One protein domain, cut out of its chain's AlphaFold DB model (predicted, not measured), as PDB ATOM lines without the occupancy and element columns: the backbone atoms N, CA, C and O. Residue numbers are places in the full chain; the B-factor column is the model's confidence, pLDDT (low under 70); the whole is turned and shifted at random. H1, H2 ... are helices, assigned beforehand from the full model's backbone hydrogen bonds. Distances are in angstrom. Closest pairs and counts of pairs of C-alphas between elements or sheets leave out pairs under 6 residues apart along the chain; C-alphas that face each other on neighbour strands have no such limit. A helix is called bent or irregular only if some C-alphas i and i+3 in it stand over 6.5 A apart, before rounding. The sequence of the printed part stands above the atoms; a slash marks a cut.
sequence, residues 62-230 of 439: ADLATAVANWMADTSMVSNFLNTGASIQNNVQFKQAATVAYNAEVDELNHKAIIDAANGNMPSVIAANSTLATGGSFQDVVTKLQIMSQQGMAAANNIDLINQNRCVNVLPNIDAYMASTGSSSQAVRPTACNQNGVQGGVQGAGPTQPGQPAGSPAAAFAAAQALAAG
ATOM      1  N   ALA A  62       6.054 -14.208 116.728       92.31
ATOM      2  CA  ALA A  62       4.981 -15.111 117.136       92.31
ATOM      3  C   ALA A  62       4.007 -14.419 118.102       92.31
ATOM      4  O   ALA A  62       2.798 -14.505 117.899       92.31
ATOM      5  N   ASP A  63       4.520 -13.659 119.078       93.06
ATOM      6  CA  ASP A  63       3.687 -12.877 120.003       93.06
ATOM      7  C   ASP A  63       2.858 -11.826 119.257       93.06
ATOM      8  O   ASP A  63       1.675 -11.654 119.544       93.06
ATOM      9  N   LEU A  64       3.452 -11.163 118.257       94.69
ATOM     10  CA  LEU A  64       2.747 -10.206 117.403       94.69
ATOM     11  C   LEU A  64       1.654 -10.880 116.566       94.69
ATOM     12  O   LEU A  64       0.543 -10.358 116.491       94.69
ATOM     13  N   ALA A  65       1.923 -12.051 115.985       95.50
ATOM     14  CA  ALA A  65       0.915 -12.808 115.242       95.50
ATOM     15  C   ALA A  65      -0.253 -13.245 116.145       95.50
ATOM     16  O   ALA A  65      -1.416 -13.118 115.755       95.50
ATOM     17  N   THR A  66       0.036 -13.701 117.368       96.25
ATOM     18  CA  THR A  66      -0.985 -14.029 118.371       96.25
ATOM     19  C   THR A  66      -1.773 -12.794 118.803       96.25
ATOM     20  O   THR A  66      -2.998 -12.863 118.885       96.25
ATOM     21  N   ALA A  67      -1.112 -11.655 119.024       96.19
ATOM     22  CA  ALA A  67      -1.783 -10.402 119.361       96.19
ATOM     23  C   ALA A  67      -2.740  -9.957 118.246       96.19
ATOM     24  O   ALA A  67      -3.878  -9.604 118.535       96.19
ATOM     25  N   VAL A  68      -2.327 -10.041 116.976       98.00
ATOM     26  CA  VAL A  68      -3.200  -9.738 115.829       98.00
ATOM     27  C   VAL A  68      -4.403 -10.681 115.781       98.00
ATOM     28  O   VAL A  68      -5.532 -10.217 115.640       98.00
ATOM     29  N   ALA A  69      -4.188 -11.992 115.925       97.88
ATOM     30  CA  ALA A  69      -5.268 -12.977 115.880       97.88
ATOM     31  C   ALA A  69      -6.293 -12.777 117.010       97.88
ATOM     32  O   ALA A  69      -7.499 -12.830 116.764       97.88
ATOM     33  N   ASN A  70      -5.828 -12.499 118.229       96.62
ATOM     34  CA  ASN A  70      -6.718 -12.260 119.361       96.62
ATOM     35  C   ASN A  70      -7.446 -10.913 119.232       96.62
ATOM     36  O   ASN A  70      -8.652 -10.856 119.447       96.62
ATOM     37  N   TRP A  71      -6.781  -9.867 118.728       97.88
ATOM     38  CA  TRP A  71      -7.443  -8.587 118.455       97.88
ATOM     39  C   TRP A  71      -8.543  -8.727 117.385       97.88
ATOM     40  O   TRP A  71      -9.618  -8.135 117.492       97.88
ATOM     41  N   MET A  72      -8.346  -9.574 116.368       98.38
ATOM     42  CA  MET A  72      -9.423  -9.925 115.432       98.38
ATOM     43  C   MET A  72     -10.593 -10.636 116.129       98.38
ATOM     44  O   MET A  72     -11.753 -10.362 115.816       98.38
ATOM     45  N   ALA A  73     -10.312 -11.536 117.074       98.25
ATOM     46  CA  ALA A  73     -11.349 -12.236 117.825       98.25
ATOM     47  C   ALA A  73     -12.169 -11.267 118.693       98.25
ATOM     48  O   ALA A  73     -13.400 -11.294 118.629       98.25
ATOM     49  N   ASP A  74     -11.522 -10.360 119.419       98.19
ATOM     50  CA  ASP A  74     -12.213  -9.372 120.252       98.19
ATOM     51  C   ASP A  74     -13.024  -8.386 119.415       98.19
ATOM     52  O   ASP A  74     -14.222  -8.191 119.662       98.19
ATOM     53  N   THR A  75     -12.431  -7.868 118.332       98.25
ATOM     54  CA  THR A  75     -13.155  -6.977 117.420       98.25
ATOM     55  C   THR A  75     -14.383  -7.662 116.824       98.25
ATOM     56  O   THR A  75     -15.403  -6.996 116.627       98.25
ATOM     57  N   SER A  76     -14.338  -8.984 116.605       98.31
ATOM     58  CA  SER A  76     -15.482  -9.777 116.139       98.31
ATOM     59  C   SER A  76     -16.593  -9.905 117.184       98.31
ATOM     60  O   SER A  76     -17.771  -9.817 116.826       98.31
ATOM     61  N   MET A  77     -16.253 -10.045 118.471       98.44
ATOM     62  CA  MET A  77     -17.233 -10.121 119.558       98.44
ATOM     63  C   MET A  77     -17.982  -8.797 119.716       98.44
ATOM     64  O   MET A  77     -19.216  -8.789 119.790       98.44
ATOM     65  N   VAL A  78     -17.255  -7.676 119.685       98.62
ATOM     66  CA  VAL A  78     -17.855  -6.336 119.717       98.62
ATOM     67  C   VAL A  78     -18.732  -6.114 118.485       98.62
ATOM     68  O   VAL A  78     -19.890  -5.720 118.610       98.62
ATOM     69  N   SER A  79     -18.230  -6.433 117.289       98.56
ATOM     70  CA  SER A  79     -18.976  -6.267 116.037       98.56
ATOM     71  C   SER A  79     -20.244  -7.121 115.981       98.56
ATOM     72  O   SER A  79     -21.280  -6.645 115.520       98.56
ATOM     73  N   ASN A  80     -20.213  -8.347 116.505       98.62
ATOM     74  CA  ASN A  80     -21.399  -9.195 116.601       98.62
ATOM     75  C   ASN A  80     -22.479  -8.571 117.500       98.62
ATOM     76  O   ASN A  80     -23.655  -8.540 117.128       98.62
ATOM     77  N   PHE A  81     -22.091  -8.025 118.656       98.75
ATOM     78  CA  PHE A  81     -23.028  -7.302 119.515       98.75
ATOM     79  C   PHE A  81     -23.583  -6.049 118.827       98.75
ATOM     80  O   PHE A  81     -24.788  -5.830 118.868       98.75
ATOM     81  N   LEU A  82     -22.755  -5.263 118.134       98.62
ATOM     82  CA  LEU A  82     -23.225  -4.075 117.408       98.62
ATOM     83  C   LEU A  82     -24.205  -4.421 116.273       98.62
ATOM     84  O   LEU A  82     -25.127  -3.653 116.014       98.62
ATOM     85  N   ASN A  83     -24.055  -5.589 115.640       98.44
ATOM     86  CA  ASN A  83     -24.962  -6.065 114.590       98.44
ATOM     87  C   ASN A  83     -26.303  -6.573 115.132       98.44
ATOM     88  O   ASN A  83     -27.327  -6.454 114.464       98.44
ATOM     89  N   THR A  84     -26.297  -7.198 116.309       98.00
ATOM     90  CA  THR A  84     -27.453  -7.958 116.814       98.00
ATOM     91  C   THR A  84     -28.153  -7.281 117.987       98.00
ATOM     92  O   THR A  84     -29.340  -7.516 118.207       98.00
ATOM     93  N   GLY A  85     -27.464  -6.400 118.713       97.50
ATOM     94  CA  GLY A  85     -27.910  -5.828 119.981       97.50
ATOM     95  C   GLY A  85     -29.232  -5.074 119.880       97.50
ATOM     96  O   GLY A  85     -30.086  -5.232 120.747       97.50
ATOM     97  N   ALA A  86     -29.448  -4.339 118.783       96.31
ATOM     98  CA  ALA A  86     -30.688  -3.601 118.534       96.31
ATOM     99  C   ALA A  86     -31.924  -4.510 118.358       96.31
ATOM    100  O   ALA A  86     -33.052  -4.057 118.526       96.31
ATOM    101  N   SER A  87     -31.725  -5.796 118.040       97.06
ATOM    102  CA  SER A  87     -32.804  -6.783 117.881       97.06
ATOM    103  C   SER A  87     -33.160  -7.527 119.175       97.06
ATOM    104  O   SER A  87     -34.183  -8.211 119.234       97.06
ATOM    105  N   ILE A  88     -32.341  -7.403 120.225       97.62
ATOM    106  CA  ILE A  88     -32.559  -8.110 121.487       97.62
ATOM    107  C   ILE A  88     -33.682  -7.416 122.263       97.62
ATOM    108  O   ILE A  88     -33.568  -6.255 122.639       97.62
ATOM    109  N   GLN A  89     -34.755  -8.153 122.554       96.75
ATOM    110  CA  GLN A  89     -35.924  -7.627 123.277       96.75
ATOM    111  C   GLN A  89     -35.871  -7.886 124.788       96.75
ATOM    112  O   GLN A  89     -36.595  -7.265 125.567       96.75
ATOM    113  N   ASN A  90     -35.041  -8.837 125.223       98.00
ATOM    114  CA  ASN A  90     -34.918  -9.203 126.625       98.00
ATOM    115  C   ASN A  90     -33.760  -8.441 127.280       98.00
ATOM    116  O   ASN A  90     -32.601  -8.599 126.901       98.00
ATOM    117  N   ASN A  91     -34.063  -7.672 128.327       97.94
ATOM    118  CA  ASN A  91     -33.072  -6.823 128.987       97.94
ATOM    119  C   ASN A  91     -31.902  -7.599 129.618       97.94
ATOM    120  O   ASN A  91     -30.776  -7.112 129.622       97.94
ATOM    121  N   VAL A  92     -32.143  -8.803 130.150       98.19
ATOM    122  CA  VAL A  92     -31.085  -9.638 130.740       98.19
ATOM    123  C   VAL A  92     -30.159 -10.162 129.645       98.19
ATOM    124  O   VAL A  92     -28.942 -10.062 129.779       98.19
ATOM    125  N   GLN A  93     -30.727 -10.642 128.533       98.19
ATOM    126  CA  GLN A  93     -29.947 -11.080 127.372       98.19
ATOM    127  C   GLN A  93     -29.145  -9.924 126.768       98.19
ATOM    128  O   GLN A  93     -27.969 -10.098 126.457       98.19
ATOM    129  N   PHE A  94     -29.739  -8.731 126.671       98.62
ATOM    130  CA  PHE A  94     -29.045  -7.541 126.188       98.62
ATOM    131  C   PHE A  94     -27.857  -7.197 127.091       98.62
ATOM    132  O   PHE A  94     -26.749  -7.012 126.596       98.62
ATOM    133  N   LYS A  95     -28.052  -7.172 128.419       98.31
ATOM    134  CA  LYS A  95     -26.968  -6.919 129.382       98.31
ATOM    135  C   LYS A  95     -25.856  -7.955 129.282       98.31
ATOM    136  O   LYS A  95     -24.685  -7.586 129.326       98.31
ATOM    137  N   GLN A  96     -26.200  -9.232 129.130       98.31
ATOM    138  CA  GLN A  96     -25.210 -10.294 128.975       98.31
ATOM    139  C   GLN A  96     -24.401 -10.114 127.685       98.31
ATOM    140  O   GLN A  96     -23.173 -10.138 127.734       98.31
ATOM    141  N   ALA A  97     -25.064  -9.856 126.555       98.44
ATOM    142  CA  ALA A  97     -24.395  -9.606 125.280       98.44
ATOM    143  C   ALA A  97     -23.510  -8.345 125.325       98.44
ATOM    144  O   ALA A  97     -22.353  -8.386 124.906       98.44
ATOM    145  N   ALA A  98     -24.006  -7.254 125.919       98.62
ATOM    146  CA  ALA A  98     -23.245  -6.023 126.126       98.62
ATOM    147  C   ALA A  98     -22.041  -6.230 127.060       98.62
ATOM    148  O   ALA A  98     -20.997  -5.624 126.850       98.62
ATOM    149  N   THR A  99     -22.153  -7.105 128.068       98.69
ATOM    150  CA  THR A  99     -21.039  -7.462 128.967       98.69
ATOM    151  C   THR A  99     -19.940  -8.212 128.219       98.69
ATOM    152  O   THR A  99     -18.765  -7.926 128.426       98.69
ATOM    153  N   VAL A 100     -20.301  -9.141 127.328       98.38
ATOM    154  CA  VAL A 100     -19.323  -9.852 126.488       98.38
ATOM    155  C   VAL A 100     -18.591  -8.869 125.576       98.38
ATOM    156  O   VAL A 100     -17.365  -8.878 125.549       98.38
ATOM    157  N   ALA A 101     -19.320  -7.980 124.898       98.56
ATOM    158  CA  ALA A 101     -18.713  -6.951 124.056       98.56
ATOM    159  C   ALA A 101     -17.830  -5.985 124.859       98.56
ATOM    160  O   ALA A 101     -16.726  -5.675 124.434       98.56
ATOM    161  N   TYR A 102     -18.280  -5.545 126.037       98.69
ATOM    162  CA  TYR A 102     -17.488  -4.700 126.933       98.69
ATOM    163  C   TYR A 102     -16.167  -5.366 127.335       98.69
ATOM    164  O   TYR A 102     -15.122  -4.731 127.264       98.69
ATOM    165  N   ASN A 103     -16.199  -6.642 127.728       97.81
ATOM    166  CA  ASN A 103     -14.989  -7.360 128.124       97.81
ATOM    167  C   ASN A 103     -14.025  -7.552 126.946       97.81
ATOM    168  O   ASN A 103     -12.827  -7.391 127.141       97.81
ATOM    169  N   ALA A 104     -14.541  -7.852 125.750       98.19
ATOM    170  CA  ALA A 104     -13.729  -7.949 124.536       98.19
ATOM    171  C   ALA A 104     -13.072  -6.602 124.190       98.19
ATOM    172  O   ALA A 104     -11.866  -6.547 123.992       98.19
ATOM    173  N   GLU A 105     -13.824  -5.495 124.219       97.38
ATOM    174  CA  GLU A 105     -13.265  -4.155 123.981       97.38
ATOM    175  C   GLU A 105     -12.213  -3.778 125.042       97.38
ATOM    176  O   GLU A 105     -11.243  -3.096 124.744       97.38
ATOM    177  N   VAL A 106     -12.350  -4.225 126.292       96.19
ATOM    178  CA  VAL A 106     -11.292  -4.021 127.297       96.19
ATOM    179  C   VAL A 106     -10.056  -4.882 127.000       96.19
ATOM    180  O   VAL A 106      -8.940  -4.399 127.192       96.19
ATOM    181  N   ASP A 107     -10.226  -6.119 126.526       94.12
ATOM    182  CA  ASP A 107      -9.114  -7.032 126.202       94.12
ATOM    183  C   ASP A 107      -8.320  -6.582 124.961       94.12
ATOM    184  O   ASP A 107      -7.095  -6.712 124.926       94.12
ATOM    185  N   GLU A 108      -8.965  -5.889 124.015       93.06
ATOM    186  CA  GLU A 108      -8.302  -5.237 122.875       93.06
ATOM    187  C   GLU A 108      -7.133  -4.308 123.316       93.06
ATOM    188  O   GLU A 108      -6.127  -4.193 122.605       93.06
ATOM    189  N   LEU A 109      -7.187  -3.696 124.517       90.56
ATOM    190  CA  LEU A 109      -6.079  -2.894 125.069       90.56
ATOM    191  C   LEU A 109      -4.819  -3.722 125.363       90.56
ATOM    192  O   LEU A 109      -3.708  -3.198 125.249       90.56
ATOM    193  N   ASN A 110      -4.965  -5.003 125.712       91.56
ATOM    194  CA  ASN A 110      -3.830  -5.892 125.951       91.56
ATOM    195  C   ASN A 110      -3.079  -6.171 124.643       91.56
ATOM    196  O   ASN A 110      -1.849  -6.130 124.607       91.56
ATOM    197  N   HIS A 111      -3.802  -6.399 123.545       92.88
ATOM    198  CA  HIS A 111      -3.199  -6.633 122.229       92.88
ATOM    199  C   HIS A 111      -2.534  -5.382 121.670       92.88
ATOM    200  O   HIS A 111      -1.416  -5.452 121.149       92.88
ATOM    201  N   LYS A 112      -3.167  -4.226 121.878       93.69
ATOM    202  CA  LYS A 112      -2.556  -2.931 121.599       93.69
ATOM    203  C   LYS A 112      -1.228  -2.764 122.344       93.69
ATOM    204  O   LYS A 112      -0.234  -2.424 121.712       93.69
ATOM    205  N   ALA A 113      -1.190  -3.054 123.646       92.69
ATOM    206  CA  ALA A 113       0.019  -2.918 124.461       92.69
ATOM    207  C   ALA A 113       1.164  -3.838 123.997       92.69
ATOM    208  O   ALA A 113       2.326  -3.428 124.015       92.69
ATOM    209  N   ILE A 114       0.852  -5.057 123.539       92.94
ATOM    210  CA  ILE A 114       1.851  -5.966 122.955       92.94
ATOM    211  C   ILE A 114       2.451  -5.346 121.688       92.94
ATOM    212  O   ILE A 114       3.670  -5.289 121.548       92.94
ATOM    213  N   ILE A 115       1.621  -4.838 120.773       94.25
ATOM    214  CA  ILE A 115       2.121  -4.228 119.534       94.25
ATOM    215  C   ILE A 115       2.853  -2.908 119.823       94.25
ATOM    216  O   ILE A 115       3.883  -2.652 119.207       94.25
ATOM    217  N   ASP A 116       2.407  -2.108 120.794       93.38
ATOM    218  CA  ASP A 116       3.117  -0.904 121.249       93.38
ATOM    219  C   ASP A 116       4.532  -1.225 121.746       93.38
ATOM    220  O   ASP A 116       5.482  -0.518 121.414       93.38
ATOM    221  N   ALA A 117       4.696  -2.310 122.508       92.69
ATOM    222  CA  ALA A 117       5.995  -2.710 123.044       92.69
ATOM    223  C   ALA A 117       7.010  -3.090 121.949       92.69
ATOM    224  O   ALA A 117       8.214  -2.923 122.150       92.69
ATOM    225  N   ALA A 118       6.549  -3.584 120.796       92.50
ATOM    226  CA  ALA A 118       7.412  -3.907 119.658       92.50
ATOM    227  C   ALA A 118       7.573  -2.734 118.677       92.50
ATOM    228  O   ALA A 118       8.679  -2.425 118.240       92.50
ATOM    229  N   ASN A 119       6.463  -2.072 118.345       94.69
ATOM    230  CA  ASN A 119       6.337  -1.189 117.187       94.69
ATOM    231  C   ASN A 119       5.949   0.250 117.552       94.69
ATOM    232  O   ASN A 119       5.747   1.068 116.656       94.69
ATOM    233  N   GLY A 120       5.872   0.605 118.837       92.88
ATOM    234  CA  GLY A 120       5.409   1.917 119.305       92.88
ATOM    235  C   GLY A 120       6.209   3.115 118.782       92.88
ATOM    236  O   GLY A 120       5.693   4.227 118.755       92.88
ATOM    237  N   ASN A 121       7.441   2.900 118.309       93.25
ATOM    238  CA  ASN A 121       8.277   3.937 117.693       93.25
ATOM    239  C   ASN A 121       8.006   4.136 116.188       93.25
ATOM    240  O   ASN A 121       8.550   5.062 115.584       93.25
ATOM    241  N   MET A 122       7.201   3.279 115.551       94.81
ATOM    242  CA  MET A 122       6.851   3.431 114.140       94.81
ATOM    243  C   MET A 122       5.925   4.642 113.955       94.81
ATOM    244  O   MET A 122       4.913   4.738 114.652       94.81
ATOM    245  N   PRO A 123       6.183   5.536 112.978       95.00
ATOM    246  CA  PRO A 123       5.353   6.723 112.768       95.00
ATOM    247  C   PRO A 123       3.860   6.419 112.583       95.00
ATOM    248  O   PRO A 123       3.017   7.162 113.079       95.00
ATOM    249  N   SER A 124       3.527   5.319 111.900       94.38
ATOM    250  CA  SER A 124       2.143   4.872 111.705       94.38
ATOM    251  C   SER A 124       1.472   4.438 113.012       94.38
ATOM    252  O   SER A 124       0.308   4.764 113.228       94.38
ATOM    253  N   VAL A 125       2.200   3.757 113.902       96.81
ATOM    254  CA  VAL A 125       1.696   3.317 115.214       96.81
ATOM    255  C   VAL A 125       1.518   4.512 116.145       96.81
ATOM    256  O   VAL A 125       0.479   4.621 116.788       96.81
ATOM    257  N   ILE A 126       2.458   5.462 116.149       95.19
ATOM    258  CA  ILE A 126       2.335   6.726 116.894       95.19
ATOM    259  C   ILE A 126       1.083   7.492 116.446       95.19
ATOM    260  O   ILE A 126       0.282   7.919 117.280       95.19
ATOM    261  N   ALA A 127       0.889   7.641 115.133       93.94
ATOM    262  CA  ALA A 127      -0.273   8.329 114.582       93.94
ATOM    263  C   ALA A 127      -1.581   7.614 114.949       93.94
ATOM    264  O   ALA A 127      -2.507   8.250 115.455       93.94
ATOM    265  N   ALA A 128      -1.645   6.292 114.789       96.31
ATOM    266  CA  ALA A 128      -2.819   5.517 115.166       96.31
ATOM    267  C   ALA A 128      -3.105   5.575 116.677       96.31
ATOM    268  O   ALA A 128      -4.252   5.765 117.090       96.31
ATOM    269  N   ASN A 129      -2.061   5.499 117.510       95.88
ATOM    270  CA  ASN A 129      -2.159   5.630 118.962       95.88
ATOM    271  C   ASN A 129      -2.729   6.991 119.382       95.88
ATOM    272  O   ASN A 129      -3.504   7.073 120.335       95.88
ATOM    273  N   SER A 130      -2.360   8.057 118.663       95.38
ATOM    274  CA  SER A 130      -2.856   9.403 118.945       95.38
ATOM    275  C   SER A 130      -4.384   9.463 118.880       95.38
ATOM    276  O   SER A 130      -4.984  10.109 119.725       95.38
ATOM    277  N   THR A 131      -5.030   8.717 117.982       94.81
ATOM    278  CA  THR A 131      -6.497   8.642 117.885       94.81
ATOM    279  C   THR A 131      -7.094   7.675 118.901       94.81
ATOM    280  O   THR A 131      -8.031   8.032 119.616       94.81
ATOM    281  N   LEU A 132      -6.541   6.462 119.007       95.62
ATOM    282  CA  LEU A 132      -7.086   5.425 119.889       95.62
ATOM    283  C   LEU A 132      -7.011   5.836 121.366       95.62
ATOM    284  O   LEU A 132      -8.021   5.781 122.067       95.62
ATOM    285  N   ALA A 133      -5.840   6.282 121.825       91.44
ATOM    286  CA  ALA A 133      -5.602   6.629 123.221       91.44
ATOM    287  C   ALA A 133      -5.790   8.129 123.488       91.44
ATOM    288  O   ALA A 133      -6.638   8.510 124.289       91.44
ATOM    289  N   THR A 134      -5.023   8.994 122.814       86.19
ATOM    290  CA  THR A 134      -4.987  10.434 123.159       86.19
ATOM    291  C   THR A 134      -6.262  11.170 122.732       86.19
ATOM    292  O   THR A 134      -6.775  12.000 123.476       86.19
ATOM    293  N   GLY A 135      -6.816  10.831 121.568       83.69
ATOM    294  CA  GLY A 135      -8.072  11.359 121.033       83.69
ATOM    295  C   GLY A 135      -9.318  10.779 121.705       83.69
ATOM    296  O   GLY A 135     -10.433  11.210 121.410       83.69
ATOM    297  N   GLY A 136      -9.145   9.812 122.615       92.56
ATOM    298  CA  GLY A 136     -10.217   9.215 123.409       92.56
ATOM    299  C   GLY A 136     -11.154   8.286 122.632       92.56
ATOM    300  O   GLY A 136     -12.169   7.869 123.189       92.56
ATOM    301  N   SER A 137     -10.846   7.943 121.374       95.31
ATOM    302  CA  SER A 137     -11.738   7.122 120.547       95.31
ATOM    303  C   SER A 137     -11.984   5.735 121.116       95.31
ATOM    304  O   SER A 137     -13.119   5.271 121.064       95.31
ATOM    305  N   PHE A 138     -10.966   5.104 121.699       95.94
ATOM    306  CA  PHE A 138     -11.107   3.791 122.319       95.94
ATOM    307  C   PHE A 138     -11.917   3.868 123.623       95.94
ATOM    308  O   PHE A 138     -12.892   3.144 123.824       95.94
ATOM    309  N   GLN A 139     -11.572   4.828 124.485       97.00
ATOM    310  CA  GLN A 139     -12.232   5.012 125.779       97.00
ATOM    311  C   GLN A 139     -13.731   5.309 125.638       97.00
ATOM    312  O   GLN A 139     -14.530   4.841 126.446       97.00
ATOM    313  N   ASP A 140     -14.128   6.053 124.605       98.44
ATOM    314  CA  ASP A 140     -15.535   6.330 124.320       98.44
ATOM    315  C   ASP A 140     -16.354   5.052 124.056       98.44
ATOM    316  O   ASP A 140     -17.467   4.920 124.580       98.44
ATOM    317  N   VAL A 141     -15.794   4.088 123.312       98.44
ATOM    318  CA  VAL A 141     -16.444   2.797 123.040       98.44
ATOM    319  C   VAL A 141     -16.544   1.967 124.317       98.44
ATOM    320  O   VAL A 141     -17.643   1.526 124.667       98.44
ATOM    321  N   VAL A 142     -15.439   1.837 125.062       98.12
ATOM    322  CA  VAL A 142     -15.398   1.137 126.358       98.12
ATOM    323  C   VAL A 142     -16.473   1.680 127.299       98.12
ATOM    324  O   VAL A 142     -17.277   0.918 127.836       98.12
ATOM    325  N   THR A 143     -16.551   3.004 127.460       98.44
ATOM    326  CA  THR A 143     -17.536   3.651 128.337       98.44
ATOM    327  C   THR A 143     -18.970   3.376 127.884       98.44
ATOM    328  O   THR A 143     -19.831   3.078 128.712       98.44
ATOM    329  N   LYS A 144     -19.262   3.431 126.583       98.69
ATOM    330  CA  LYS A 144     -20.616   3.183 126.062       98.69
ATOM    331  C   LYS A 144     -21.051   1.724 126.205       98.69
ATOM    332  O   LYS A 144     -22.197   1.475 126.589       98.69
ATOM    333  N   LEU A 145     -20.148   0.774 125.959       98.75
ATOM    334  CA  LEU A 145     -20.391  -0.651 126.202       98.75
ATOM    335  C   LEU A 145     -20.595  -0.931 127.696       98.75
ATOM    336  O   LEU A 145     -21.516  -1.659 128.061       98.75
ATOM    337  N   GLN A 146     -19.813  -0.286 128.566       98.56
ATOM    338  CA  GLN A 146     -19.976  -0.377 130.015       98.56
ATOM    339  C   GLN A 146     -21.341   0.152 130.477       98.56
ATOM    340  O   GLN A 146     -22.019  -0.465 131.298       98.56
ATOM    341  N   ILE A 147     -21.774   1.295 129.942       98.62
ATOM    342  CA  ILE A 147     -23.093   1.855 130.245       98.62
ATOM    343  C   ILE A 147     -24.187   0.868 129.817       98.62
ATOM    344  O   ILE A 147     -25.106   0.608 130.592       98.62
ATOM    345  N   MET A 148     -24.077   0.267 128.629       98.69
ATOM    346  CA  MET A 148     -25.037  -0.734 128.151       98.69
ATOM    347  C   MET A 148     -25.028  -2.029 128.970       98.69
ATOM    348  O   MET A 148     -26.097  -2.591 129.208       98.69
ATOM    349  N   SER A 149     -23.875  -2.487 129.460       98.50
ATOM    350  CA  SER A 149     -23.808  -3.683 130.313       98.50
ATOM    351  C   SER A 149     -24.492  -3.463 131.668       98.50
ATOM    352  O   SER A 149     -25.149  -4.365 132.192       98.50
ATOM    353  N   GLN A 150     -24.433  -2.241 132.205       97.88
ATOM    354  CA  GLN A 150     -25.057  -1.889 133.483       97.88
ATOM    355  C   GLN A 150     -26.542  -1.532 133.339       97.88
ATOM    356  O   GLN A 150     -27.393  -2.055 134.070       97.88
ATOM    357  N   GLN A 151     -26.871  -0.652 132.394       97.94
ATOM    358  CA  GLN A 151     -28.210  -0.080 132.224       97.94
ATOM    359  C   GLN A 151     -29.107  -0.929 131.313       97.94
ATOM    360  O   GLN A 151     -30.332  -0.851 131.407       97.94
ATOM    361  N   GLY A 152     -28.527  -1.810 130.498       97.69
ATOM    362  CA  GLY A 152     -29.261  -2.661 129.571       97.69
ATOM    363  C   GLY A 152     -29.881  -1.870 128.420       97.69
ATOM    364  O   GLY A 152     -29.298  -0.901 127.932       97.69
ATOM    365  N   MET A 153     -31.087  -2.257 128.006       97.19
ATOM    366  CA  MET A 153     -31.763  -1.686 126.831       97.19
ATOM    367  C   MET A 153     -32.062  -0.186 126.956       97.19
ATOM    368  O   MET A 153     -32.209   0.484 125.939       97.19
ATOM    369  N   ALA A 154     -32.096   0.374 128.173       97.62
ATOM    370  CA  ALA A 154     -32.243   1.819 128.379       97.62
ATOM    371  C   ALA A 154     -31.116   2.636 127.717       97.62
ATOM    372  O   ALA A 154     -31.302   3.808 127.403       97.62
ATOM    373  N   ALA A 155     -29.964   2.007 127.474       97.94
ATOM    374  CA  ALA A 155     -28.812   2.606 126.819       97.94
ATOM    375  C   ALA A 155     -28.577   2.072 125.393       97.94
ATOM    376  O   ALA A 155     -27.510   2.312 124.834       97.94
ATOM    377  N   ALA A 156     -29.541   1.369 124.782       97.38
ATOM    378  CA  ALA A 156     -29.369   0.732 123.469       97.38
ATOM    379  C   ALA A 156     -29.020   1.719 122.339       97.38
ATOM    380  O   ALA A 156     -28.297   1.356 121.414       97.38
ATOM    381  N   ASN A 157     -29.428   2.988 122.455       96.25
ATOM    382  CA  ASN A 157     -29.055   4.050 121.509       96.25
ATOM    383  C   ASN A 157     -27.532   4.283 121.429       96.25
ATOM    384  O   ASN A 157     -27.044   4.872 120.466       96.25
ATOM    385  N   ASN A 158     -26.755   3.804 122.410       98.25
ATOM    386  CA  ASN A 158     -25.298   3.851 122.344       98.25
ATOM    387  C   ASN A 158     -24.718   2.962 121.236       98.25
ATOM    388  O   ASN A 158     -23.571   3.191 120.864       98.25
ATOM    389  N   ILE A 159     -25.465   1.996 120.685       98.38
ATOM    390  CA  ILE A 159     -25.014   1.182 119.542       98.38
ATOM    391  C   ILE A 159     -24.697   2.082 118.341       98.38
ATOM    392  O   ILE A 159     -23.610   1.984 117.769       98.38
ATOM    393  N   ASP A 160     -25.586   3.021 118.010       96.50
ATOM    394  CA  ASP A 160     -25.386   3.937 116.882       96.50
ATOM    395  C   ASP A 160     -24.232   4.911 117.131       96.50
ATOM    396  O   ASP A 160     -23.476   5.232 116.213       96.50
ATOM    397  N   LEU A 161     -24.065   5.369 118.376       97.44
ATOM    398  CA  LEU A 161     -22.932   6.215 118.758       97.44
ATOM    399  C   LEU A 161     -21.611   5.443 118.676       97.44
ATOM    400  O   LEU A 161     -20.626   5.963 118.157       97.44
ATOM    401  N   ILE A 162     -21.580   4.186 119.126       98.50
ATOM    402  CA  ILE A 162     -20.393   3.342 118.972       98.50
ATOM    403  C   ILE A 162     -20.088   3.151 117.492       98.50
ATOM    404  O   ILE A 162     -18.947   3.359 117.108       98.50
ATOM    405  N   ASN A 163     -21.069   2.830 116.645       98.00
ATOM    406  CA  ASN A 163     -20.831   2.667 115.209       98.00
ATOM    407  C   ASN A 163     -20.238   3.940 114.579       98.00
ATOM    408  O   ASN A 163     -19.243   3.856 113.860       98.00
ATOM    409  N   GLN A 164     -20.756   5.127 114.907       96.44
ATOM    410  CA  GLN A 164     -20.220   6.397 114.393       96.44
ATOM    411  C   GLN A 164     -18.734   6.604 114.718       96.44
ATOM    412  O   GLN A 164     -17.960   6.979 113.840       96.44
ATOM    413  N   ASN A 165     -18.316   6.345 115.959       96.69
ATOM    414  CA  ASN A 165     -16.921   6.510 116.367       96.69
ATOM    415  C   ASN A 165     -16.048   5.322 115.920       96.69
ATOM    416  O   ASN A 165     -14.968   5.509 115.361       96.69
ATOM    417  N   ARG A 166     -16.519   4.089 116.117       97.25
ATOM    418  CA  ARG A 166     -15.752   2.862 115.883       97.25
ATOM    419  C   ARG A 166     -15.469   2.638 114.398       97.25
ATOM    420  O   ARG A 166     -14.335   2.310 114.061       97.25
ATOM    421  N   CYS A 167     -16.435   2.898 113.509       97.75
ATOM    422  CA  CYS A 167     -16.218   2.766 112.065       97.75
ATOM    423  C   CYS A 167     -15.184   3.764 111.515       97.75
ATOM    424  O   CYS A 167     -14.440   3.426 110.598       97.75
ATOM    425  N   VAL A 168     -15.168   4.990 112.047       95.44
ATOM    426  CA  VAL A 168     -14.357   6.104 111.528       95.44
ATOM    427  C   VAL A 168     -12.979   6.147 112.181       95.44
ATOM    428  O   VAL A 168     -11.971   6.285 111.494       95.44
ATOM    429  N   ASN A 169     -12.928   6.049 113.509       95.75
ATOM    430  CA  ASN A 169     -11.719   6.317 114.279       95.75
ATOM    431  C   ASN A 169     -11.059   5.047 114.808       95.75
ATOM    432  O   ASN A 169      -9.839   4.967 114.821       95.75
ATOM    433  N   VAL A 170     -11.819   4.056 115.273       97.25
ATOM    434  CA  VAL A 170     -11.215   2.915 115.979       97.25
ATOM    435  C   VAL A 170     -10.712   1.871 114.986       97.25
ATOM    436  O   VAL A 170      -9.507   1.663 114.881       97.25
ATOM    437  N   LEU A 171     -11.602   1.279 114.182       98.00
ATOM    438  CA  LEU A 171     -11.267   0.139 113.317       98.00
ATOM    439  C   LEU A 171     -10.163   0.451 112.292       98.00
ATOM    440  O   LEU A 171      -9.222  -0.332 112.205       98.00
ATOM    441  N   PRO A 172     -10.171   1.596 111.575       97.44
ATOM    442  CA  PRO A 172      -9.075   1.910 110.659       97.44
ATOM    443  C   PRO A 172      -7.723   2.072 111.367       97.44
ATOM    444  O   PRO A 172      -6.693   1.705 110.811       97.44
ATOM    445  N   ASN A 173      -7.703   2.603 112.596       97.31
ATOM    446  CA  ASN A 173      -6.463   2.753 113.358       97.31
ATOM    447  C   ASN A 173      -5.994   1.419 113.965       97.31
ATOM    448  O   ASN A 173      -4.790   1.212 114.068       97.31
ATOM    449  N   ILE A 174      -6.903   0.486 114.269       98.00
ATOM    450  CA  ILE A 174      -6.540  -0.906 114.576       98.00
ATOM    451  C   ILE A 174      -5.898  -1.575 113.351       98.00
ATOM    452  O   ILE A 174      -4.848  -2.202 113.485       98.00
ATOM    453  N   ASP A 175      -6.449  -1.383 112.147       97.94
ATOM    454  CA  ASP A 175      -5.855  -1.920 110.911       97.94
ATOM    455  C   ASP A 175      -4.410  -1.422 110.719       97.94
ATOM    456  O   ASP A 175      -3.535  -2.184 110.310       97.94
ATOM    457  N   ALA A 176      -4.118  -0.163 111.074       97.25
ATOM    458  CA  ALA A 176      -2.756   0.377 111.039       97.25
ATOM    459  C   ALA A 176      -1.812  -0.292 112.058       97.25
ATOM    460  O   ALA A 176      -0.638  -0.510 111.745       97.25
ATOM    461  N   TYR A 177      -2.309  -0.657 113.245       98.00
ATOM    462  CA  TYR A 177      -1.551  -1.468 114.203       98.00
ATOM    463  C   TYR A 177      -1.257  -2.856 113.638       98.00
ATOM    464  O   TYR A 177      -0.101  -3.281 113.656       98.00
ATOM    465  N   MET A 178      -2.262  -3.540 113.086       97.94
ATOM    466  CA  MET A 178      -2.083  -4.867 112.487       97.94
ATOM    467  C   MET A 178      -1.079  -4.820 111.327       97.94
ATOM    468  O   MET A 178      -0.140  -5.616 111.301       97.94
ATOM    469  N   ALA A 179      -1.189  -3.826 110.442       97.81
ATOM    470  CA  ALA A 179      -0.259  -3.624 109.333       97.81
ATOM    471  C   ALA A 179       1.187  -3.377 109.797       97.81
ATOM    472  O   ALA A 179       2.128  -3.831 109.145       97.81
ATOM    473  N   SER A 180       1.391  -2.715 110.945       96.94
ATOM    474  CA  SER A 180       2.734  -2.483 111.502       96.94
ATOM    475  C   SER A 180       3.481  -3.781 111.834       96.94
ATOM    476  O   SER A 180       4.708  -3.806 111.824       96.94
ATOM    477  N   THR A 181       2.753  -4.872 112.091       96.50
ATOM    478  CA  THR A 181       3.330  -6.197 112.378       96.50
ATOM    479  C   THR A 181       3.727  -6.970 111.114       96.50
ATOM    480  O   THR A 181       4.262  -8.071 111.210       96.50
ATOM    481  N   GLY A 182       3.451  -6.418 109.924       95.81
ATOM    482  CA  GLY A 182       3.580  -7.113 108.641       95.81
ATOM    483  C   GLY A 182       2.371  -7.983 108.277       95.81
ATOM    484  O   GLY A 182       2.385  -8.631 107.232       95.81
ATOM    485  N   SER A 183       1.323  -7.998 109.107       96.62
ATOM    486  CA  SER A 183       0.079  -8.711 108.815       96.62
ATOM    487  C   SER A 183      -0.790  -7.962 107.798       96.62
ATOM    488  O   SER A 183      -0.877  -6.737 107.821       96.62
ATOM    489  N   SER A 184      -1.488  -8.708 106.938       95.94
ATOM    490  CA  SER A 184      -2.559  -8.188 106.074       95.94
ATOM    491  C   SER A 184      -3.951  -8.293 106.710       95.94
ATOM    492  O   SER A 184      -4.952  -8.031 106.042       95.94
ATOM    493  N   SER A 185      -4.030  -8.742 107.965       97.19
ATOM    494  CA  SER A 185      -5.274  -8.805 108.729       97.19
ATOM    495  C   SER A 185      -5.870  -7.420 108.965       97.19
ATOM    496  O   SER A 185      -5.158  -6.418 109.033       97.19
ATOM    497  N   GLN A 186      -7.187  -7.390 109.140       97.00
ATOM    498  CA  GLN A 186      -7.944  -6.204 109.516       97.00
ATOM    499  C   GLN A 186      -8.856  -6.526 110.696       97.00
ATOM    500  O   GLN A 186      -9.259  -7.678 110.891       97.00
ATOM    501  N   ALA A 187      -9.206  -5.499 111.462       97.56
ATOM    502  CA  ALA A 187     -10.221  -5.579 112.494       97.56
ATOM    503  C   ALA A 187     -11.559  -6.035 111.895       97.56
ATOM    504  O   ALA A 187     -11.965  -5.601 110.812       97.56
ATOM    505  N   VAL A 188     -12.284  -6.893 112.614       98.31
ATOM    506  CA  VAL A 188     -13.582  -7.383 112.142       98.31
ATOM    507  C   VAL A 188     -14.618  -6.276 112.301       98.31
ATOM    508  O   VAL A 188     -14.891  -5.818 113.411       98.31
ATOM    509  N   ARG A 189     -15.211  -5.849 111.186       97.94
ATOM    510  CA  ARG A 189     -16.156  -4.728 111.121       97.94
ATOM    511  C   ARG A 189     -17.604  -5.194 111.360       97.94
ATOM    512  O   ARG A 189     -17.971  -6.266 110.875       97.94
ATOM    513  N   PRO A 190     -18.454  -4.424 112.067       97.94
ATOM    514  CA  PRO A 190     -19.894  -4.660 112.047       97.94
ATOM    515  C   PRO A 190     -20.445  -4.332 110.650       97.94
ATOM    516  O   PRO A 190     -19.835  -3.572 109.900       97.94
ATOM    517  N   THR A 191     -21.616  -4.861 110.299       96.81
ATOM    518  CA  THR A 191     -22.250  -4.654 108.982       96.81
ATOM    519  C   THR A 191     -22.603  -3.191 108.722       96.81
ATOM    520  O   THR A 191     -22.716  -2.775 107.573       96.81
ATOM    521  N   ALA A 192     -22.741  -2.397 109.786       96.25
ATOM    522  CA  ALA A 192     -22.917  -0.956 109.704       96.25
ATOM    523  C   ALA A 192     -21.658  -0.213 109.220       96.25
ATOM    524  O   ALA A 192     -21.776   0.937 108.804       96.25
ATOM    525  N   CYS A 193     -20.468  -0.823 109.262       97.19
ATOM    526  CA  CYS A 193     -19.227  -0.196 108.814       97.19
ATOM    527  C   CYS A 193     -18.806  -0.684 107.422       97.19
ATOM    528  O   CYS A 193     -18.804  -1.877 107.131       97.19
ATOM    529  N   ASN A 194     -18.315   0.244 106.605       93.88
ATOM    530  CA  ASN A 194     -17.451  -0.057 105.466       93.88
ATOM    531  C   ASN A 194     -15.970   0.146 105.872       93.88
ATOM    532  O   ASN A 194     -15.645   0.248 107.060       93.88
ATOM    533  N   GLN A 195     -15.058   0.210 104.895       89.94
ATOM    534  CA  GLN A 195     -13.622   0.388 105.153       89.94
ATOM    535  C   GLN A 195     -13.288   1.677 105.922       89.94
ATOM    536  O   GLN A 195     -12.391   1.681 106.764       89.94
ATOM    537  N   ASN A 196     -14.011   2.764 105.651       83.44
ATOM    538  CA  ASN A 196     -13.628   4.109 106.075       83.44
ATOM    539  C   ASN A 196     -14.653   4.781 106.997       83.44
ATOM    540  O   ASN A 196     -14.398   5.880 107.479       83.44
ATOM    541  N   GLY A 197     -15.806   4.170 107.258       94.12
ATOM    542  CA  GLY A 197     -16.848   4.784 108.070       94.12
ATOM    543  C   GLY A 197     -18.137   3.977 108.111       94.12
ATOM    544  O   GLY A 197     -18.149   2.774 107.862       94.12
ATOM    545  N   VAL A 198     -19.232   4.641 108.467       96.75
ATOM    546  CA  VAL A 198     -20.571   4.047 108.540       96.75
ATOM    547  C   VAL A 198     -21.141   3.933 107.127       96.75
ATOM    548  O   VAL A 198     -21.152   4.914 106.388       96.75
ATOM    549  N   GLN A 199     -21.635   2.770 106.714       92.06
ATOM    550  CA  GLN A 199     -22.206   2.569 105.383       92.06
ATOM    551  C   GLN A 199     -23.378   3.533 105.130       92.06
ATOM    552  O   GLN A 199     -24.341   3.568 105.889       92.06
ATOM    553  N   GLY A 200     -23.291   4.334 104.060       86.88
ATOM    554  CA  GLY A 200     -24.298   5.356 103.737       86.88
ATOM    555  C   GLY A 200     -24.343   6.548 104.705       86.88
ATOM    556  O   GLY A 200     -25.233   7.384 104.584       86.88
ATOM    557  N   GLY A 201     -23.404   6.631 105.650       90.81
ATOM    558  CA  GLY A 201     -23.334   7.669 106.674       90.81
ATOM    559  C   GLY A 201     -21.969   8.349 106.715       90.81
ATOM    560  O   GLY A 201     -21.332   8.574 105.684       90.81
ATOM    561  N   VAL A 202     -21.513   8.674 107.927       90.00
ATOM    562  CA  VAL A 202     -20.237   9.368 108.131       90.00
ATOM    563  C   VAL A 202     -19.038   8.568 107.632       90.00
ATOM    564  O   VAL A 202     -18.932   7.375 107.905       90.00
ATOM    565  N   GLN A 203     -18.119   9.232 106.934       91.44
ATOM    566  CA  GLN A 203     -16.880   8.658 106.408       91.44
ATOM    567  C   GLN A 203     -15.664   9.376 107.000       91.44
ATOM    568  O   GLN A 203     -15.624  10.604 107.048       91.44
ATOM    569  N   GLY A 204     -14.653   8.616 107.404       88.12
ATOM    570  CA  GLY A 204     -13.312   9.100 107.716       88.12
ATOM    571  C   GLY A 204     -12.348   8.958 106.539       88.12
ATOM    572  O   GLY A 204     -12.679   8.400 105.493       88.12
ATOM    573  N   ALA A 205     -11.118   9.435 106.729       85.62
ATOM    574  CA  ALA A 205     -10.028   9.308 105.756       85.62
ATOM    575  C   ALA A 205      -9.235   7.986 105.882       85.62
ATOM    576  O   ALA A 205      -8.195   7.830 105.246       85.62
ATOM    577  N   GLY A 206      -9.707   7.042 106.704       89.62
ATOM    578  CA  GLY A 206      -8.959   5.843 107.093       89.62
ATOM    579  C   GLY A 206      -8.107   6.077 108.352       89.62
ATOM    580  O   GLY A 206      -8.442   6.954 109.154       89.62
ATOM    581  N   PRO A 207      -7.034   5.290 108.575       93.44
ATOM    582  CA  PRO A 207      -6.170   5.475 109.735       93.44
ATOM    583  C   PRO A 207      -5.523   6.856 109.759       93.44
ATOM    584  O   PRO A 207      -5.203   7.445 108.723       93.44
ATOM    585  N   THR A 208      -5.251   7.324 110.970       92.88
ATOM    586  CA  THR A 208      -4.509   8.561 111.218       92.88
ATOM    587  C   THR A 208      -3.112   8.427 110.635       92.88
ATOM    588  O   THR A 208      -2.382   7.493 110.965       92.88
ATOM    589  N   GLN A 209      -2.743   9.354 109.756       91.75
ATOM    590  CA  GLN A 209      -1.425   9.358 109.127       91.75
ATOM    591  C   GLN A 209      -0.413  10.142 109.976       91.75
ATOM    592  O   GLN A 209      -0.808  11.051 110.711       91.75
ATOM    593  N   PRO A 210       0.895   9.842 109.877       90.44
ATOM    594  CA  PRO A 210       1.932  10.620 110.550       90.44
ATOM    595  C   PRO A 210       1.802  12.124 110.274       90.44
ATOM    596  O   PRO A 210       1.657  12.545 109.129       90.44
ATOM    597  N   GLY A 211       1.844  12.930 111.337       85.44
ATOM    598  CA  GLY A 211       1.703  14.389 111.258       85.44
ATOM    599  C   GLY A 211       0.264  14.904 111.139       85.44
ATOM    600  O   GLY A 211       0.067  16.116 111.177       85.44
ATOM    601  N   GLN A 212      -0.740  14.026 111.028       84.00
ATOM    602  CA  GLN A 212      -2.145  14.428 111.102       84.00
ATOM    603  C   GLN A 212      -2.592  14.600 112.559       84.00
ATOM    604  O   GLN A 212      -2.095  13.897 113.444       84.00
ATOM    605  N   PRO A 213      -3.548  15.503 112.827       86.81
ATOM    606  CA  PRO A 213      -4.201  15.559 114.126       86.81
ATOM    607  C   PRO A 213      -4.953  14.254 114.417       86.81
ATOM    608  O   PRO A 213      -5.451  13.580 113.510       86.81
ATOM    609  N   ALA A 214      -5.067  13.929 115.704       89.31
ATOM    610  CA  ALA A 214      -5.839  12.784 116.160       89.31
ATOM    611  C   ALA A 214      -7.317  12.908 115.743       89.31
ATOM    612  O   ALA A 214      -7.932  13.977 115.838       89.31
ATOM    613  N   GLY A 215      -7.895  11.792 115.309       89.69
ATOM    614  CA  GLY A 215      -9.342  11.622 115.239       89.69
ATOM    615  C   GLY A 215      -9.948  11.646 116.642       89.69
ATOM    616  O   GLY A 215      -9.273  11.379 117.636       89.69
ATOM    617  N   SER A 216     -11.231  11.995 116.728       92.06
ATOM    618  CA  SER A 216     -11.959  12.009 118.000       92.06
ATOM    619  C   SER A 216     -13.412  11.568 117.815       92.06
ATOM    620  O   SER A 216     -13.987  11.783 116.738       92.06
ATOM    621  N   PRO A 217     -14.055  11.009 118.860       93.81
ATOM    622  CA  PRO A 217     -15.490  10.723 118.841       93.81
ATOM    623  C   PRO A 217     -16.318  11.971 118.527       93.81
ATOM    624  O   PRO A 217     -17.248  11.918 117.728       93.81
ATOM    625  N   ALA A 218     -15.941  13.115 119.106       91.50
ATOM    626  CA  ALA A 218     -16.649  14.379 118.934       91.50
ATOM    627  C   ALA A 218     -16.718  14.813 117.462       91.50
ATOM    628  O   ALA A 218     -17.781  15.221 116.998       91.50
ATOM    629  N   ALA A 219     -15.619  14.674 116.712       88.50
ATOM    630  CA  ALA A 219     -15.596  14.987 115.284       88.50
ATOM    631  C   ALA A 219     -16.516  14.053 114.477       88.50
ATOM    632  O   ALA A 219     -17.243  14.516 113.595       88.50
ATOM    633  N   ALA A 220     -16.539  12.757 114.806       92.44
ATOM    634  CA  ALA A 220     -17.424  11.793 114.154       92.44
ATOM    635  C   ALA A 220     -18.909  12.093 114.429       92.44
ATOM    636  O   ALA A 220     -19.714  12.123 113.498       92.44
ATOM    637  N   PHE A 221     -19.265  12.390 115.682       92.75
ATOM    638  CA  PHE A 221     -20.641  12.731 116.061       92.75
ATOM    639  C   PHE A 221     -21.098  14.049 115.438       92.75
ATOM    640  O   PHE A 221     -22.220  14.142 114.942       92.75
ATOM    641  N   ALA A 222     -20.224  15.057 115.402       86.94
ATOM    642  CA  ALA A 222     -20.528  16.333 114.766       86.94
ATOM    643  C   ALA A 222     -20.777  16.171 113.258       86.94
ATOM    644  O   ALA A 222     -21.741  16.727 112.728       86.94
ATOM    645  N   ALA A 223     -19.963  15.363 112.570       85.19
ATOM    646  CA  ALA A 223     -20.173  15.057 111.156       85.19
ATOM    647  C   ALA A 223     -21.496  14.315 110.916       85.19
ATOM    648  O   ALA A 223     -22.195  14.610 109.945       85.19
ATOM    649  N   ALA A 224     -21.870  13.390 111.805       89.69
ATOM    650  CA  ALA A 224     -23.121  12.644 111.696       89.69
ATOM    651  C   ALA A 224     -24.335  13.544 111.911       89.69
ATOM    652  O   ALA A 224     -25.294  13.483 111.144       89.69
ATOM    653  N   GLN A 225     -24.271  14.426 112.908       86.38
ATOM    654  CA  GLN A 225     -25.322  15.397 113.171       86.38
ATOM    655  C   GLN A 225     -25.484  16.380 112.004       86.38
ATOM    656  O   GLN A 225     -26.609  16.656 111.592       86.38
ATOM    657  N   ALA A 226     -24.379  16.867 111.430       78.12
ATOM    658  CA  ALA A 226     -24.411  17.747 110.264       78.12
ATOM    659  C   ALA A 226     -24.983  17.041 109.023       78.12
ATOM    660  O   ALA A 226     -25.776  17.631 108.288       78.12
ATOM    661  N   LEU A 227     -24.625  15.771 108.803       82.19
ATOM    662  CA  LEU A 227     -25.187  14.962 107.723       82.19
ATOM    663  C   LEU A 227     -26.702  14.778 107.895       82.19
ATOM    664  O   LEU A 227     -27.458  15.030 106.960       82.19
ATOM    665  N   ALA A 228     -27.151  14.411 109.099       83.06
ATOM    666  CA  ALA A 228     -28.570  14.238 109.408       83.06
ATOM    667  C   ALA A 228     -29.373  15.545 109.277       83.06
ATOM    668  O   ALA A 228     -30.528  15.523 108.860       83.06
ATOM    669  N   ALA A 229     -28.759  16.691 109.588       75.69
ATOM    670  CA  ALA A 229     -29.360  18.013 109.429       75.69
ATOM    671  C   ALA A 229     -29.338  18.540 107.977       75.69
ATOM    672  O   ALA A 229     -29.858  19.622 107.717       75.69
ATOM    673  N   GLY A 230     -28.710  17.823 107.036       73.62
ATOM    674  CA  GLY A 230     -28.524  18.280 105.656       73.62
ATOM    675  C   GLY A 230     -27.540  19.448 105.509       73.62
ATOM    676  O   GLY A 230     -27.502  20.091 104.461       73.62
TER     677      GLY A 230
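AT A GLANCE: This is residues 62 to 230 of the 439 residues of a protein of Pyrenophora teres f. maculata (UniProt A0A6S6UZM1). A long hairpin of two helices, H1 and H2, packs on a second pair, H4 and the first arm of the bent helix H5, as a well-formed bundle; H3 packs beside the second arm, H5b, at one end of it. A long link, residues 181 to 216, then leads to H6, which packs on H5a on the side away from H1 and H2. The printed part has 169 residues with six named helices, H1 to H6 in order, and no named strand; the class is all helix. The whole is compact, with a radius of gyration of the C-alphas of 15.3 A and spans of 45 by 39 by 23 A.

HOW THE PARTS SIT: H1, residues 62 to 87, and H2, residues 91 to 119, form a helical hairpin and touch at a shallow tilt of 25 degrees, opposite ways; their closest C-alphas, of Val 78 and Ala 101, are 4.5 A apart. H3, residues 123 to 134, and H4, residues 137 to 155, touch only at the corner by their link, closest at the C-alphas of Leu 132 and Phe 138, 5.0 A. H2 touches H4 at a shallow tilt of 12 degrees, opposite ways, with the C-alphas of Lys 95 and Ser 149 closest at 4.6 A. H5, residues 158 to 180, was assigned as one helix by its hydrogen bonds but is bent: C-alphas 168 and 171 are 7.0 A apart, and its arms H5a, residues 158 to 168, and H5b, residues 171 to 180, stand at 41 degrees. H4 and H5a form a hairpin at a shallow tilt of 19 degrees, closest at the C-alphas of Val 141 and Ile 162, 5.7 A. H1 touches H5a with residues 82 to 86 alone, closest at the C-alphas of Leu 82 and Ile 159, 5.9 A. H3 touches H5b, with the C-alphas of Ala 128 and Asn 173 closest at 4.9 A. H6, residues 217 to 228, touches H5a about perpendicular, at 77 degrees, closest at the C-alphas of Asn 165 and Pro 217, 5.1 A; it is apart from H1, H2, H3 and H5b. Each O i to N i+4 pair is within hydrogen-bond range in H5b and H6, against 20 of 22 in H1, 22 of 25 in H2, 7 of 8 in H3, 11 of 15 in H4 and 6 of 7 in H5a.

IN THESE COORDINATES: H1 begins at C-alpha 62, (4.981, -15.111, 117.136), and is 38.7 A long; it is irregular, with C-alphas 83 and 86 7.4 A apart. H2 is 41.5 A long, H3 15.1 A and H4 18.7 A. H4 is irregular, with C-alphas 150 and 153 9.4 A apart, and has a kink of 81 degrees near residue 149. H5a is 15.5 A long, H5b 14.4 A and H6 16.5 A, ending at C-alpha 228, (-28.570, 14.238, 109.408).

THE WHOLE: The two C-alphas farthest apart, of Ala 62 and Gly 230, are 48.7 A apart. The printed part has no cut. The link from H5 to H6 is long, with 36 residues; the other four are tight. The mean pLDDT of the printed part is 94.7, and no printed residue is under 70.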